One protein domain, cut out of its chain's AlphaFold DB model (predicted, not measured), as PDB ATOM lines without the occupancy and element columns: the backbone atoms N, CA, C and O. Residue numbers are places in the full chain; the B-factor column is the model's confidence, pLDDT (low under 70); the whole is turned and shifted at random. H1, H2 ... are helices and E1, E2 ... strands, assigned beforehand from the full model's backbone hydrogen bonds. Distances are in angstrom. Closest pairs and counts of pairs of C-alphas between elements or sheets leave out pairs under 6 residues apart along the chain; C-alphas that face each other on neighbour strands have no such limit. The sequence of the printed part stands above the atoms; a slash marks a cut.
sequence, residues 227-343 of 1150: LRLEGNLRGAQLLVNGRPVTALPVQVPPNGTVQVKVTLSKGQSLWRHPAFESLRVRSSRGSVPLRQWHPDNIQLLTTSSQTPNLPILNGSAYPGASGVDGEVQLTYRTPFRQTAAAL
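What this domain is: This is residues 227 to 343 of the 1150 residues of the protein "NPCBM domain-containing protein" of Armatimonadetes bacterium (UniProt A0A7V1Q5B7). Two small antiparallel sheets of four strands stand as an open V, coming closest where Val 240 of E2 and Val 252 of E3 lie; helix H2 packs across the first sheet, and the short H1 grazes both. The long unnamed stretch 301 to 325 makes a large loop at the end of the domain away from the E5 and E6 hairpin. The printed part has 117 residues, with 51 of them, under half, in named elements, in the order E1 E2 E3 E4 H1 E5 E6 E7 E8 H2; the sheets run E3 - E1 - E5 - E6 and E2 - E4 - E8 - E7, and the class is mixed, helices and strands. The whole is compact, with a radius of gyration of the C-alphas of 13.8 A and spans of 41 by 29 by 23 A.

Where its parts are: Find C-alpha 227 at (14.409, 24.449, 171.804); from there E1 runs to 231, 13.2 A. Next come E2, residues 237 to 240, 10.4 A, and E3, residues 250 to 252, 6.6 A. E4, residues 258 to 264, covers 19.3 A. H1, residues 275 to 278, 5.0 A, is followed by E5, residues 279 to 283, 13.5 A, and E6, residues 286 to 289, 10.5 A. E7 holds residues 297 to 300, 10.3 A, and E8 residues 326 to 332, 20.1 A. H2, residues 335 to 342, 10.4 A, ends at C-alpha 342, (24.124, 24.088, 163.295).

How they stand to each other: In the first sheet look at N 229 and O 250 between E1 and E3, 2.8 A, N 228 and O 282 between E1 and E5, 2.8 A, and N 281 and O 288 in the hairpin E5 and E6, 2.8 A. In the second, N 239 and O 259 between E2 and E4 are 2.8 A apart, N 260 and O 330 between E4 and E8 are 2.9 A apart, and N 299 and O 329 in the hairpin E7 and E8 are 2.8 A apart; these pairs are within hydrogen-bond range. The closest C-alphas of E2 and E3, Val 240 and Val 252, are 7.0 A apart. H2 is on the first sheet at a height over the sheet of 8.6 A, only just over E5 with 3 of its C-alphas, and runs across the strands at 86 degrees to E5 on the local plane; its closest C-alpha pair with E6 is Ala 342 and Val 288, 6.6 A. H2 is not on the second sheet. H1 only grazes the first sheet with residues 275 to 278 and the second with residues 275 to 276. H1 and H2 are apart. In H2 every O i to N i+4 pair is within hydrogen-bond range; H1 is too short for one.

The domain as a whole: The C-alphas farthest apart, Arg 285 and Ser 305, are 43.8 A apart. The printed part has no cut; the link E7 to E8, 25 residues, is long. Mean pLDDT of the printed part is 74.8, with residues 266 to 269, 300 and 302 to 325 under 70.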
ATOM      1  N   LEU A 227      14.673  24.346 173.233       93.12
ATOM      2  CA  LEU A 227      14.409  24.449 171.804       93.12
ATOM      3  C   LEU A 227      12.945  24.805 171.585       93.12
ATOM      4  O   LEU A 227      12.047  24.204 172.176       93.12
ATOM      5  N   ARG A 228      12.710  25.772 170.708       93.38
ATOM      6  CA  ARG A 228      11.389  26.221 170.290       93.38
ATOM      7  C   ARG A 228      11.344  26.240 168.768       93.38
ATOM      8  O   ARG A 228      12.065  27.015 168.148       93.38
ATOM      9  N   LEU A 229      10.519  25.382 168.181       91.50
ATOM     10  CA  LEU A 229      10.201  25.422 166.758       91.50
ATOM     11  C   LEU A 229       9.232  26.582 166.518       91.50
ATOM     12  O   LEU A 229       8.192  26.665 167.166       91.50
ATOM     13  N   GLU A 230       9.585  27.485 165.612       92.38
ATOM     14  CA  GLU A 230       8.838  28.699 165.276       92.38
ATOM     15  C   GLU A 230       8.795  28.903 163.751       92.38
ATOM     16  O   GLU A 230       9.606  28.337 163.017       92.38
ATOM     17  N   GLY A 231       7.835  29.696 163.264       89.31
ATOM     18  CA  GLY A 231       7.659  29.975 161.835       89.31
ATOM     19  C   GLY A 231       6.326  29.479 161.274       89.31
ATOM     20  O   GLY A 231       5.315  29.484 161.971       89.31
ATOM     21  N   ASN A 232       6.313  29.084 159.999       85.88
ATOM     22  CA  ASN A 232       5.105  28.663 159.276       85.88
ATOM     23  C   ASN A 232       5.301  27.262 158.671       85.88
ATOM     24  O   ASN A 232       6.354  26.986 158.099       85.88
ATOM     25  N   LEU A 233       4.287  26.399 158.773       84.44
ATOM     26  CA  LEU A 233       4.326  25.017 158.283       84.44
ATOM     27  C   LEU A 233       4.244  24.888 156.752       84.44
ATOM     28  O   LEU A 233       4.692  23.881 156.214       84.44
ATOM     29  N   ARG A 234       3.689  25.878 156.036       86.62
ATOM     30  CA  ARG A 234       3.596  25.912 154.559       86.62
ATOM     31  C   ARG A 234       3.083  24.596 153.932       86.62
ATOM     32  O   ARG A 234       3.655  24.114 152.963       86.62
ATOM     33  N   GLY A 235       2.026  24.015 154.503       83.00
ATOM     34  CA  GLY A 235       1.422  22.757 154.033       83.00
ATOM     35  C   GLY A 235       2.035  21.471 154.606       83.00
ATOM     36  O   GLY A 235       1.506  20.394 154.355       83.00
ATOM     37  N   ALA A 236       3.105  21.558 155.403       88.38
ATOM     38  CA  ALA A 236       3.641  20.422 156.151       88.38
ATOM     39  C   ALA A 236       2.810  20.113 157.414       88.38
ATOM     40  O   ALA A 236       2.252  21.018 158.033       88.38
ATOM     41  N   GLN A 237       2.820  18.856 157.865       92.00
ATOM     42  CA  GLN A 237       2.391  18.479 159.215       92.00
ATOM     43  C   GLN A 237       3.629  18.245 160.088       92.00
ATOM     44  O   GLN A 237       4.476  17.410 159.781       92.00
ATOM     45  N   LEU A 238       3.732  18.979 161.196       92.50
ATOM     46  CA  LEU A 238       4.772  18.792 162.206       92.50
ATOM     47  C   LEU A 238       4.228  17.917 163.339       92.50
ATOM     48  O   LEU A 238       3.104  18.129 163.792       92.50
ATOM     49  N   LEU A 239       5.032  16.976 163.827       93.19
ATOM     50  CA  LEU A 239       4.756  16.203 165.034       93.19
ATOM     51  C   LEU A 239       5.939  16.306 166.003       93.19
ATOM     52  O   LEU A 239       7.097  16.360 165.587       93.19
ATOM     53  N   VAL A 240       5.651  16.306 167.303       91.06
ATOM     54  CA  VAL A 240       6.658  16.208 168.371       91.06
ATOM     55  C   VAL A 240       6.287  15.021 169.254       91.06
ATOM     56  O   VAL A 240       5.159  14.940 169.740       91.06
ATOM     57  N   ASN A 241       7.209  14.073 169.429       88.44
ATOM     58  CA  ASN A 241       6.977  12.775 170.076       88.44
ATOM     59  C   ASN A 241       5.730  12.051 169.520       88.44
ATOM     60  O   ASN A 241       4.872  11.603 170.280       88.44
ATOM     61  N   GLY A 242       5.579  12.023 168.190       84.12
ATOM     62  CA  GLY A 242       4.429  11.424 167.500       84.12
ATOM     63  C   GLY A 242       3.096  12.178 167.636       84.12
ATOM     64  O   GLY A 242       2.100  11.750 167.059       84.12
ATOM     65  N   ARG A 243       3.037  13.302 168.366       89.06
ATOM     66  CA  ARG A 243       1.812  14.107 168.528       89.06
ATOM     67  C   ARG A 243       1.763  15.252 167.509       89.06
ATOM     68  O   ARG A 243       2.723  16.025 167.470       89.06
ATOM     69  N   PRO A 244       0.680  15.410 166.721       91.19
ATOM     70  CA  PRO A 244       0.536  16.524 165.784       91.19
ATOM     71  C   PRO A 244       0.588  17.890 166.475       91.19
ATOM     72  O   PRO A 244      -0.040  18.104 167.513       91.19
ATOM     73  N   VAL A 245       1.313  18.831 165.874       90.81
ATOM     74  CA  VAL A 245       1.429  20.215 166.338       90.81
ATOM     75  C   VAL A 245       0.377  21.068 165.632       90.81
ATOM     76  O   VAL A 245       0.447  21.273 164.423       90.81
ATOM     77  N   THR A 246      -0.592  21.577 166.391       82.12
ATOM     78  CA  THR A 246      -1.720  22.366 165.863       82.12
ATOM     79  C   THR A 246      -1.421  23.860 165.721       82.12
ATOM     80  O   THR A 246      -2.070  24.534 164.927       82.12
ATOM     81  N   ALA A 247      -0.435  24.386 166.453       83.31
ATOM     82  CA  ALA A 247      -0.009  25.781 166.387       83.31
ATOM     83  C   ALA A 247       1.497  25.927 166.657       83.31
ATOM     84  O   ALA A 247       2.090  25.138 167.394       83.31
ATOM     85  N   LEU A 248       2.107  26.961 166.075       89.00
ATOM     86  CA  LEU A 248       3.489  27.368 166.336       89.00
ATOM     87  C   LEU A 248       3.508  28.707 167.097       89.00
ATOM     88  O   LEU A 248       2.648  29.550 166.844       89.00
ATOM     89  N   PRO A 249       4.494  28.945 167.979       89.88
ATOM     90  CA  PRO A 249       5.656  28.096 168.232       89.88
ATOM     91  C   PRO A 249       5.389  26.922 169.190       89.88
ATOM     92  O   PRO A 249       4.606  27.041 170.126       89.88
ATOM     93  N   VAL A 250       6.114  25.812 169.006       93.25
ATOM     94  CA  VAL A 250       6.063  24.626 169.884       93.25
ATOM     95  C   VAL A 250       7.414  24.382 170.555       93.25
ATOM     96  O   VAL A 250       8.469  24.578 169.950       93.25
ATOM     97  N   GLN A 251       7.404  23.962 171.819       92.31
ATOM     98  CA  GLN A 251       8.620  23.645 172.567       92.31
ATOM     99  C   GLN A 251       8.996  22.168 172.390       92.31
ATOM    100  O   GLN A 251       8.150  21.288 172.534       92.31
ATOM    101  N   VAL A 252      10.266  21.901 172.084       92.62
ATOM    102  CA  VAL A 252      10.795  20.541 171.902       92.62
ATOM    103  C   VAL A 252      11.461  20.092 173.210       92.62
ATOM    104  O   VAL A 252      12.360  20.790 173.693       92.62
ATOM    105  N   PRO A 253      11.036  18.971 173.821       88.12
ATOM    106  CA  PRO A 253      11.656  18.459 175.041       88.12
ATOM    107  C   PRO A 253      13.017  17.796 174.746       88.12
ATOM    108  O   PRO A 253      13.215  17.285 173.642       88.12
ATOM    109  N   PRO A 254      13.960  17.760 175.707       81.50
ATOM    110  CA  PRO A 254      15.216  17.019 175.561       81.50
ATOM    111  C   PRO A 254      14.983  15.528 175.289       81.50
ATOM    112  O   PRO A 254      14.142  14.909 175.942       81.50
ATOM    113  N   ASN A 255      15.748  14.947 174.356       80.75
ATOM    114  CA  ASN A 255      15.526  13.598 173.803       80.75
ATOM    115  C   ASN A 255      14.159  13.420 173.102       80.75
ATOM    116  O   ASN A 255      13.716  12.292 172.883       80.75
ATOM    117  N   GLY A 256      13.464  14.514 172.779       84.25
ATOM    118  CA  GLY A 256      12.225  14.473 172.017       84.25
ATOM    119  C   GLY A 256      12.477  14.172 170.542       84.25
ATOM    120  O   GLY A 256      13.438  14.657 169.952       84.25
ATOM    121  N   THR A 257      11.578  13.415 169.923       88.56
ATOM    122  CA  THR A 257      11.547  13.237 168.469       88.56
ATOM    123  C   THR A 257      10.785  14.384 167.820       88.56
ATOM    124  O   THR A 257       9.690  14.738 168.254       88.56
ATOM    125  N   VAL A 258      11.329  14.937 166.741       92.12
ATOM    126  CA  VAL A 258      10.618  15.860 165.847       92.12
ATOM    127  C   VAL A 258      10.377  15.136 164.532       92.12
ATOM    128  O   VAL A 258      11.294  14.519 163.996       92.12
ATOM    129  N   GLN A 259       9.161  15.202 163.998       92.25
ATOM    130  CA  GLN A 259       8.821  14.608 162.709       92.25
ATOM    131  C   GLN A 259       8.160  15.645 161.811       92.25
ATOM    132  O   GLN A 259       7.310  16.407 162.264       92.25
ATOM    133  N   VAL A 260       8.541  15.676 160.537       90.50
ATOM    134  CA  VAL A 260       7.958  16.580 159.539       90.50
ATOM    135  C   VAL A 260       7.427  15.746 158.392       90.50
ATOM    136  O   VAL A 260       8.202  15.092 157.698       90.50
ATOM    137  N   LYS A 261       6.115  15.785 158.185       89.62
ATOM    138  CA  LYS A 261       5.466  15.221 157.008       89.62
ATOM    139  C   LYS A 261       5.232  16.302 155.964       89.62
ATOM    140  O   LYS A 261       4.747  17.385 156.292       89.62
ATOM    141  N   VAL A 262       5.553  16.005 154.712       86.88
ATOM    142  CA  VAL A 262       5.299  16.868 153.552       86.88
ATOM    143  C   VAL A 262       4.721  16.038 152.416       86.88
ATOM    144  O   VAL A 262       5.122  14.896 152.222       86.88
ATOM    145  N   THR A 263       3.799  16.609 151.647       84.56
ATOM    146  CA  THR A 263       3.337  15.993 150.395       84.56
ATOM    147  C   THR A 263       4.190  16.530 149.252       84.56
ATOM    148  O   THR A 263       4.352  17.744 149.134       84.56
ATOM    149  N   LEU A 264       4.752  15.644 148.431       73.88
ATOM    150  CA  LEU A 264       5.511  16.017 147.239       73.88
ATOM    151  C   LEU A 264       4.713  15.720 145.974       73.88
ATOM    152  O   LEU A 264       4.086  14.667 145.861       73.88
ATOM    153  N   SER A 265       4.788  16.646 145.020       71.81
ATOM    154  CA  SER A 265       4.306  16.456 143.655       71.81
ATOM    155  C   SER A 265       5.442  16.063 142.706       71.81
ATOM    156  O   SER A 265       6.615  16.391 142.917       71.81
ATOM    157  N   LYS A 266       5.090  15.357 141.631       59.81
ATOM    158  CA  LYS A 266       5.996  14.834 140.605       59.81
ATOM    159  C   LYS A 266       7.028  15.861 140.118       59.81
ATOM    160  O   LYS A 266       6.713  16.800 139.393       59.81
ATOM    161  N   GLY A 267       8.294  15.632 140.475       57.44
ATOM    162  CA  GLY A 267       9.434  16.480 140.090       57.44
ATOM    163  C   GLY A 267       9.832  17.546 141.121       57.44
ATOM    164  O   GLY A 267      10.862  18.199 140.948       57.44
ATOM    165  N   GLN A 268       9.085  17.704 142.216       62.31
ATOM    166  CA  GLN A 268       9.444  18.604 143.310       62.31
ATOM    167  C   GLN A 268      10.571  18.010 144.176       62.31
ATOM    168  O   GLN A 268      10.539  16.847 144.574       62.31
ATOM    169  N   SER A 269      11.583  18.820 144.504       66.38
ATOM    170  CA  SER A 269      12.664  18.413 145.413       66.38
ATOM    171  C   SER A 269      12.267  18.626 146.876       66.38
ATOM    172  O   SER A 269      11.834  19.721 147.236       66.38
ATOM    173  N   LEU A 270      12.489  17.613 147.724       70.75
ATOM    174  CA  LEU A 270      12.135  17.622 149.151       70.75
ATOM    175  C   LEU A 270      12.636  18.879 149.886       70.75
ATOM    176  O   LEU A 270      11.867  19.544 150.572       70.75
ATOM    177  N   TRP A 271      13.901  19.256 149.687       71.00
ATOM    178  CA  TRP A 271      14.520  20.407 150.365       71.00
ATOM    179  C   TRP A 271      14.128  21.765 149.787       71.00
ATOM    180  O   TRP A 271      14.448  22.792 150.377       71.00
ATOM    181  N   ARG A 272      13.422  21.782 148.648       72.19
ATOM    182  CA  ARG A 272      12.758  22.980 148.117       72.19
ATOM    183  C   ARG A 272      11.317  23.115 148.623       72.19
ATOM    184  O   ARG A 272      10.643  24.070 148.247       72.19
ATOM    185  N   HIS A 273      10.822  22.193 149.457       80.88
ATOM    186  CA  HIS A 273       9.526  22.366 150.109       80.88
ATOM    187  C   HIS A 273       9.599  23.562 151.086       80.88
ATOM    188  O   HIS A 273      10.451  23.544 151.983       80.88
ATOM    189  N   PRO A 274       8.726  24.590 150.977       82.00
ATOM    190  CA  PRO A 274       8.919  25.866 151.680       82.00
ATOM    191  C   PRO A 274       9.024  25.759 153.209       82.00
ATOM    192  O   PRO A 274       9.681  26.588 153.837       82.00
ATOM    193  N   ALA A 275       8.432  24.713 153.799       83.25
ATOM    194  CA  ALA A 275       8.504  24.410 155.230       83.25
ATOM    195  C   ALA A 275       9.938  24.385 155.798       83.25
ATOM    196  O   ALA A 275      10.150  24.825 156.925       83.25
ATOM    197  N   PHE A 276      10.935  23.909 155.041       82.94
ATOM    198  CA  PHE A 276      12.314  23.785 155.539       82.94
ATOM    199  C   PHE A 276      13.066  25.123 155.632       82.94
ATOM    200  O   PHE A 276      14.068  25.218 156.347       82.94
ATOM    201  N   GLU A 277      12.574  26.161 154.950       73.62
ATOM    202  CA  GLU A 277      13.082  27.531 155.069       73.62
ATOM    203  C   GLU A 277      12.260  28.373 156.051       73.62
ATOM    204  O   GLU A 277      12.814  29.232 156.744       73.62
ATOM    205  N   SER A 278      10.945  28.136 156.117       83.19
ATOM    206  CA  SER A 278      10.038  28.883 156.990       83.19
ATOM    207  C   SER A 278      10.021  28.396 158.434       83.19
ATOM    208  O   SER A 278       9.678  29.193 159.305       83.19
ATOM    209  N   LEU A 279      10.379  27.138 158.708       88.38
ATOM    210  CA  LEU A 279      10.552  26.624 160.066       88.38
ATOM    211  C   LEU A 279      11.965  26.902 160.580       88.38
ATOM    212  O   LEU A 279      12.970  26.622 159.921       88.38
ATOM    213  N   ARG A 280      12.035  27.428 161.802       90.62
ATOM    214  CA  ARG A 280      13.272  27.723 162.526       90.62
ATOM    215  C   ARG A 280      13.233  27.103 163.911       90.62
ATOM    216  O   ARG A 280      12.175  26.986 164.519       90.62
ATOM    217  N   VAL A 281      14.402  26.744 164.420       91.31
ATOM    218  CA  VAL A 281      14.591  26.244 165.777       91.31
ATOM    219  C   VAL A 281      15.336  27.300 166.576       91.31
ATOM    220  O   VAL A 281      16.504  27.582 166.311       91.31
ATOM    221  N   ARG A 282      14.669  27.880 167.571       89.00
ATOM    222  CA  ARG A 282      15.220  28.892 168.471       89.00
ATOM    223  C   ARG A 282      15.648  28.284 169.801       89.00
ATOM    224  O   ARG A 282      14.944  27.453 170.366       89.00
ATOM    225  N   SER A 283      16.773  28.759 170.316       88.44
ATOM    226  CA  SER A 283      17.358  28.405 171.613       88.44
ATOM    227  C   SER A 283      17.796  29.657 172.379       88.44
ATOM    228  O   SER A 283      17.689  30.770 171.856       88.44
ATOM    229  N   SER A 284      18.369  29.501 173.578       77.69
ATOM    230  CA  SER A 284      19.012  30.623 174.283       77.69
ATOM    231  C   SER A 284      20.321  31.099 173.635       77.69
ATOM    232  O   SER A 284      20.853  32.139 174.015       77.69
ATOM    233  N   ARG A 285      20.847  30.360 172.646       72.75
ATOM    234  CA  ARG A 285      22.119  30.643 171.958       72.75
ATOM    235  C   ARG A 285      21.966  31.160 170.524       72.75
ATOM    236  O   ARG A 285      22.964  31.539 169.925       72.75
ATOM    237  N   GLY A 286      20.750  31.184 169.978       76.12
ATOM    238  CA  GLY A 286      20.477  31.621 168.606       76.12
ATOM    239  C   GLY A 286      19.314  30.866 167.960       76.12
ATOM    240  O   GLY A 286      18.619  30.093 168.623       76.12
ATOM    241  N   SER A 287      19.108  31.094 166.661       81.06
ATOM    242  CA  SER A 287      18.044  30.476 165.856       81.06
ATOM    243  C   SER A 287      18.616  29.911 164.554       81.06
ATOM    244  O   SER A 287      19.324  30.625 163.844       81.06
ATOM    245  N   VAL A 288      18.302  28.650 164.240       82.75
ATOM    246  CA  VAL A 288      18.763  27.935 163.034       82.75
ATOM    247  C   VAL A 288      17.577  27.547 162.139       82.75
ATOM    248  O   VAL A 288      16.557  27.090 162.657       82.75
ATOM    249  N   PRO A 289      17.648  27.721 160.807       82.75
ATOM    250  CA  PRO A 289      16.672  27.152 159.875       82.75
ATOM    251  C   PRO A 289      16.611  25.623 159.957       82.75
ATOM    252  O   PRO A 289      17.650  24.969 160.026       82.75
ATOM    253  N   LEU A 290      15.412  25.038 159.870       83.25
ATOM    254  CA  LEU A 290      15.233  23.586 159.995       83.25
ATOM    255  C   LEU A 290      15.966  22.794 158.894       83.25
ATOM    256  O   LEU A 290      16.440  21.692 159.156       83.25
ATOM    257  N   ARG A 291      16.164  23.381 157.702       78.88
ATOM    258  CA  ARG A 291      17.019  22.828 156.627       78.88
ATOM    259  C   ARG A 291      18.483  22.553 157.023       78.88
ATOM    260  O   ARG A 291      19.191  21.922 156.250       78.88
ATOM    261  N   GLN A 292      18.963  23.067 158.162       77.50
ATOM    262  CA  GLN A 292      20.317  22.800 158.670       77.50
ATOM    263  C   GLN A 292      20.397  21.546 159.555       77.50
ATOM    264  O   GLN A 292      21.498  21.094 159.854       77.50
ATOM    265  N   TRP A 293      19.265  20.972 159.974       80.94
ATOM    266  CA  TRP A 293      19.245  19.667 160.631       80.94
ATOM    267  C   TRP A 293      19.303  18.538 159.604       80.94
ATOM    268  O   TRP A 293      18.643  18.590 158.563       80.94
ATOM    269  N   HIS A 294      20.002  17.459 159.941       74.38
ATOM    270  CA  HIS A 294      20.016  16.239 159.141       74.38
ATOM    271  C   HIS A 294      19.056  15.207 159.750       74.38
ATOM    272  O   HIS A 294      19.209  14.877 160.924       74.38
ATOM    273  N   PRO A 295      18.049  14.713 159.007       72.12
ATOM    274  CA  PRO A 295      17.099  13.739 159.538       72.12
ATOM    275  C   PRO A 295      17.789  12.408 159.852       72.12
ATOM    276  O   PRO A 295      18.672  11.969 159.122       72.12
ATOM    277  N   ASP A 296      17.346  11.752 160.921       70.56
ATOM    278  CA  ASP A 296      17.748  10.392 161.290       70.56
ATOM    279  C   ASP A 296      17.073   9.335 160.398       70.56
ATOM    280  O   ASP A 296      17.610   8.245 160.210       70.56
ATOM    281  N   ASN A 297      15.880   9.636 159.872       70.50
ATOM    282  CA  ASN A 297      15.108   8.747 159.001       70.50
ATOM    283  C   ASN A 297      14.219   9.551 158.031       70.50
ATOM    284  O   ASN A 297      13.740  10.630 158.388       70.50
ATOM    285  N   ILE A 298      13.963   9.008 156.837       70.75
ATOM    286  CA  ILE A 298      12.982   9.520 155.869       70.75
ATOM    287  C   ILE A 298      12.162   8.343 155.333       70.75
ATOM    288  O   ILE A 298      12.706   7.442 154.704       70.75
ATOM    289  N   GLN A 299      10.849   8.377 155.541       71.06
ATOM    290  CA  GLN A 299       9.892   7.351 155.118       71.06
ATOM    291  C   GLN A 299       8.968   7.895 154.029       71.06
ATOM    292  O   GLN A 299       8.477   9.016 154.149       71.06
ATOM    293  N   LEU A 300       8.693   7.095 152.999       68.19
ATOM    294  CA  LEU A 300       7.650   7.376 152.013       68.19
ATOM    295  C   LEU A 300       6.363   6.623 152.385       68.19
ATOM    296  O   LEU A 300       6.378   5.400 152.472       68.19
ATOM    297  N   LEU A 301       5.256   7.341 152.576       70.56
ATOM    298  CA  LEU A 301       3.986   6.830 153.115       70.56
ATOM    299  C   LEU A 301       2.937   6.504 152.026       70.56
ATOM    300  O   LEU A 301       1.737   6.640 152.249       70.56
ATOM    301  N   THR A 302       3.366   6.120 150.820       59.38
ATOM    302  CA  THR A 302       2.459   5.787 149.700       59.38
ATOM    303  C   THR A 302       1.607   4.539 149.967       59.38
ATOM    304  O   THR A 302       2.014   3.640 150.691       59.38
ATOM    305  N   THR A 303       0.432   4.461 149.336       47.06
ATOM    306  CA  THR A 303      -0.693   3.558 149.665       47.06
ATOM    307  C   THR A 303      -0.531   2.062 149.332       47.06
ATOM    308  O   THR A 303      -1.527   1.340 149.299       47.06
ATOM    309  N   SER A 304       0.686   1.556 149.110       45.69
ATOM    310  CA  SER A 304       0.948   0.110 149.006       45.69
ATOM    311  C   SER A 304       1.561  -0.437 150.301       45.69
ATOM    312  O   SER A 304       2.147   0.294 151.092       45.69
ATOM    313  N   SER A 305       1.404  -1.738 150.548       44.12
ATOM    314  CA  SER A 305       1.635  -2.392 151.850       44.12
ATOM    315  C   SER A 305       3.103  -2.530 152.300       44.12
ATOM    316  O   SER A 305       3.404  -3.350 153.167       44.12
ATOM    317  N   GLN A 306       4.028  -1.742 151.743       48.56
ATOM    318  CA  GLN A 306       5.424  -1.663 152.179       48.56
ATOM    319  C   GLN A 306       5.926  -0.218 152.102       48.56
ATOM    320  O   GLN A 306       5.931   0.382 151.032       48.56
ATOM    321  N   THR A 307       6.395   0.313 153.231       51.88
ATOM    322  CA  THR A 307       6.889   1.690 153.396       51.88
ATOM    323  C   THR A 307       8.403   1.750 153.124       51.88
ATOM    324  O   THR A 307       9.177   1.318 153.984       51.88
ATOM    325  N   PRO A 308       8.894   2.248 151.971       53.41
ATOM    326  CA  PRO A 308      10.330   2.301 151.720       53.41
ATOM    327  C   PRO A 308      10.973   3.502 152.429       53.41
ATOM    328  O   PRO A 308      10.491   4.636 152.344       53.41
ATOM    329  N   ASN A 309      12.110   3.266 153.086       54.66
ATOM    330  CA  ASN A 309      12.971   4.345 153.570       54.66
ATOM    331  C   ASN A 309      13.710   4.989 152.382       54.66
ATOM    332  O   ASN A 309      14.306   4.290 151.557       54.66
ATOM    333  N   LEU A 310      13.700   6.320 152.309       50.97
ATOM    334  CA  LEU A 310      14.463   7.104 151.336       50.97
ATOM    335  C   LEU A 310      15.825   7.509 151.938       50.97
ATOM    336  O   LEU A 310      15.893   7.878 153.111       50.97
ATOM    337  N   PRO A 311      16.929   7.477 151.172       42.47
ATOM    338  CA  PRO A 311      18.271   7.635 151.736       42.47
ATOM    339  C   PRO A 311      18.733   9.115 151.823       42.47
ATOM    340  O   PRO A 311      18.215   9.985 151.119       42.47
ATOM    341  N   ILE A 312      19.780   9.422 152.615       46.53
ATOM    342  CA  ILE A 312      20.340  10.789 152.837       46.53
ATOM    343  C   ILE A 312      21.859  10.840 152.532       46.53
ATOM    344  O   ILE A 312      22.596   9.977 152.988       46.53
ATOM    345  N   LEU A 313      22.341  11.817 151.746       37.78
ATOM    346  CA  LEU A 313      23.755  12.008 151.344       37.78
ATOM    347  C   LEU A 313      24.178  13.449 151.583       37.78
ATOM    348  O   LEU A 313      23.498  14.365 151.129       37.78
ATOM    349  N   ASN A 314      25.310  13.642 152.263       34.75
ATOM    350  CA  ASN A 314      25.880  14.956 152.574       34.75
ATOM    351  C   ASN A 314      24.812  15.923 153.131       34.75
ATOM    352  O   ASN A 314      24.646  17.044 152.656       34.75
ATOM    353  N   GLY A 315      24.008  15.431 154.080       37.56
ATOM    354  CA  GLY A 315      22.922  16.187 154.707       37.56
ATOM    355  C   GLY A 315      21.643  16.362 153.879       37.56
ATOM    356  O   GLY A 315      20.659  16.867 154.410       37.56
ATOM    357  N   SER A 316      21.618  15.918 152.618       35.53
ATOM    358  CA  SER A 316      20.465  16.023 151.717       35.53
ATOM    359  C   SER A 316      19.868  14.652 151.379       35.53
ATOM    360  O   SER A 316      20.528  13.774 150.819       35.53
ATOM    361  N   ALA A 317      18.573  14.467 151.643       41.12
ATOM    362  CA  ALA A 317      17.763  13.459 150.953       41.12
ATOM    363  C   ALA A 317      17.989  13.525 149.438       41.12
ATOM    364  O   ALA A 317      18.122  14.615 148.878       41.12
ATOM    365  N   TYR A 318      17.985  12.366 148.788       40.97
ATOM    366  CA  TYR A 318      18.090  12.245 147.337       40.97
ATOM    367  C   TYR A 318      16.766  11.750 146.777       40.97
ATOM    368  O   TYR A 318      16.587  10.547 146.592       40.97
ATOM    369  N   PRO A 319      15.861  12.674 146.424       44.28
ATOM    370  CA  PRO A 319      15.170  12.523 145.167       44.28
ATOM    371  C   PRO A 319      16.224  12.722 144.067       44.28
ATOM    372  O   PRO A 319      16.433  13.830 143.571       44.28
ATOM    373  N   GLY A 320      16.917  11.643 143.693       35.69
ATOM    374  CA  GLY A 320      17.411  11.549 142.321       35.69
ATOM    375  C   GLY A 320      16.190  11.723 141.423       35.69
ATOM    376  O   GLY A 320      15.153  11.126 141.705       35.69
ATOM    377  N   ALA A 321      16.256  12.616 140.438       37.22
ATOM    378  CA  ALA A 321      15.067  13.129 139.765       37.22
ATOM    379  C   ALA A 321      14.257  12.021 139.060       37.22
ATOM    380  O   ALA A 321      14.541  11.674 137.920       37.22
ATOM    381  N   SER A 322      13.248  11.463 139.741       37.91
ATOM    382  CA  SER A 322      12.212  10.601 139.155       37.91
ATOM    383  C   SER A 322      11.045  10.337 140.126       37.91
ATOM    384  O   SER A 322      11.136   9.549 141.056       37.91
ATOM    385  N   GLY A 323       9.902  10.972 139.853       46.00
ATOM    386  CA  GLY A 323       8.623  10.250 139.804       46.00
ATOM    387  C   GLY A 323       7.898   9.805 141.081       46.00
ATOM    388  O   GLY A 323       6.958   9.033 140.931       46.00
ATOM    389  N   VAL A 324       8.257  10.257 142.287       50.00
ATOM    390  CA  VAL A 324       7.503   9.890 143.505       50.00
ATOM    391  C   VAL A 324       6.457  10.957 143.859       50.00
ATOM    392  O   VAL A 324       6.798  11.977 144.454       50.00
ATOM    393  N   ASP A 325       5.193  10.710 143.507       59.03
ATOM    394  CA  ASP A 325       4.035  11.401 144.095       59.03
ATOM    395  C   ASP A 325       3.687  10.732 145.437       59.03
ATOM    396  O   ASP A 325       3.515   9.511 145.490       59.03
ATOM    397  N   GLY A 326       3.581  11.499 146.528       70.94
ATOM    398  CA  GLY A 326       3.195  10.941 147.832       70.94
ATOM    399  C   GLY A 326       3.573  11.770 149.061       70.94
ATOM    400  O   GLY A 326       4.232  12.808 148.973       70.94
ATOM    401  N   GLU A 327       3.147  11.289 150.231       80.88
ATOM    402  CA  GLU A 327       3.506  11.856 151.535       80.88
ATOM    403  C   GLU A 327       4.860  11.296 152.015       80.88
ATOM    404  O   GLU A 327       5.108  10.091 151.969       80.88
ATOM    405  N   VAL A 328       5.747  12.174 152.484       78.62
ATOM    406  CA  VAL A 328       7.093  11.853 152.980       78.62
ATOM    407  C   VAL A 328       7.229  12.328 154.423       78.62
ATOM    408  O   VAL A 328       7.024  13.508 154.701       78.62
ATOM    409  N   GLN A 329       7.634  11.438 155.329       84.69
ATOM    410  CA  GLN A 329       7.890  11.726 156.742       84.69
ATOM    411  C   GLN A 329       9.391  11.723 157.046       84.69
ATOM    412  O   GLN A 329      10.047  10.690 156.962       84.69
ATOM    413  N   LEU A 330       9.926  12.860 157.484       84.25
ATOM    414  CA  LEU A 330      11.265  12.982 158.055       84.25
ATOM    415  C   LEU A 330      11.181  12.839 159.576       84.25
ATOM    416  O   LEU A 330      10.255  13.371 160.183       84.25
ATOM    417  N   THR A 331      12.150  12.174 160.204       84.25
ATOM    418  CA  THR A 331      12.256  12.041 161.668       84.25
ATOM    419  C   THR A 331      13.633  12.489 162.152       84.25
ATOM    420  O   THR A 331      14.644  12.121 161.561       84.25
ATOM    421  N   TYR A 332      13.666  13.248 163.246       88.56
ATOM    422  CA  TYR A 332      14.859  13.757 163.925       88.56
ATOM    423  C   TYR A 332      14.803  13.322 165.399       88.56
ATOM    424  O   TYR A 332      13.838  13.646 166.093       88.56
ATOM    425  N   ARG A 333      15.804  12.577 165.881       85.44
ATOM    426  CA  ARG A 333      15.841  11.968 167.230       85.44
ATOM    427  C   ARG A 333      16.718  12.720 168.235       85.44
ATOM    428  O   ARG A 333      16.556  12.528 169.434       85.44
ATOM    429  N   THR A 334      17.638  13.563 167.760       88.88
ATOM    430  CA  THR A 334      18.575  14.340 168.603       88.88
ATOM    431  C   THR A 334      18.532  15.849 168.288       88.88
ATOM    432  O   THR A 334      19.514  16.432 167.820       88.88
ATOM    433  N   PRO A 335      17.371  16.511 168.461       90.56
ATOM    434  CA  PRO A 335      17.172  17.895 168.029       90.56
ATOM    435  C   PRO A 335      18.110  18.903 168.715       90.56
ATOM    436  O   PRO A 335      18.565  19.843 168.061       90.56
ATOM    437  N   PHE A 336      18.455  18.732 169.999       91.75
ATOM    438  CA  PHE A 336      19.361  19.667 170.681       91.75
ATOM    439  C   PHE A 336      20.794  19.551 170.158       91.75
ATOM    440  O   PHE A 336      21.432  20.576 169.910       91.75
ATOM    441  N   ARG A 337      21.285  18.330 169.933       89.38
ATOM    442  CA  ARG A 337      22.579  18.044 169.301       89.38
ATOM    443  C   ARG A 337      22.657  18.654 167.901       89.38
ATOM    444  O   ARG A 337      23.617  19.359 167.598       89.38
ATOM    445  N   GLN A 338      21.621  18.447 167.087       85.31
ATOM    446  CA  GLN A 338      21.512  18.990 165.729       85.31
ATOM    447  C   GLN A 338      21.540  20.530 165.734       85.31
ATOM    448  O   GLN A 338      22.294  21.139 164.980       85.31
ATOM    449  N   THR A 339      20.800  21.187 166.639       85.94
ATOM    450  CA  THR A 339      20.871  22.652 166.793       85.94
ATOM    451  C   THR A 339      22.230  23.127 167.302       85.94
ATOM    452  O   THR A 339      22.719  24.153 166.837       85.94
ATOM    453  N   ALA A 340      22.863  22.411 168.233       80.38
ATOM    454  CA  ALA A 340      24.172  22.793 168.762       80.38
ATOM    455  C   ALA A 340      25.288  22.702 167.708       80.38
ATOM    456  O   ALA A 340      26.220  23.499 167.768       80.38
ATOM    457  N   ALA A 341      25.175  21.775 166.750       72.69
ATOM    458  CA  ALA A 341      26.071  21.666 165.600       72.69
ATOM    459  C   ALA A 341      25.793  22.731 164.519       72.69
ATOM    460  O   ALA A 341      26.727  23.239 163.908       72.69
ATOM    461  N   ALA A 342      24.523  23.094 164.299       72.94
ATOM    462  CA  ALA A 342      24.124  24.088 163.295       72.94
ATOM    463  C   ALA A 342      24.325  25.556 163.734       72.94
ATOM    464  O   ALA A 342      24.385  26.454 162.894       72.94
ATOM    465  N   LEU A 343      24.416  25.828 165.042       70.00
ATOM    466  CA  LEU A 343      24.668  27.169 165.575       70.00
ATOM    467  C   LEU A 343      26.140  27.572 165.403       70.00
ATOM    468  O   LEU A 343      26.981  27.263 166.249       70.00
TER     469      LEU A 343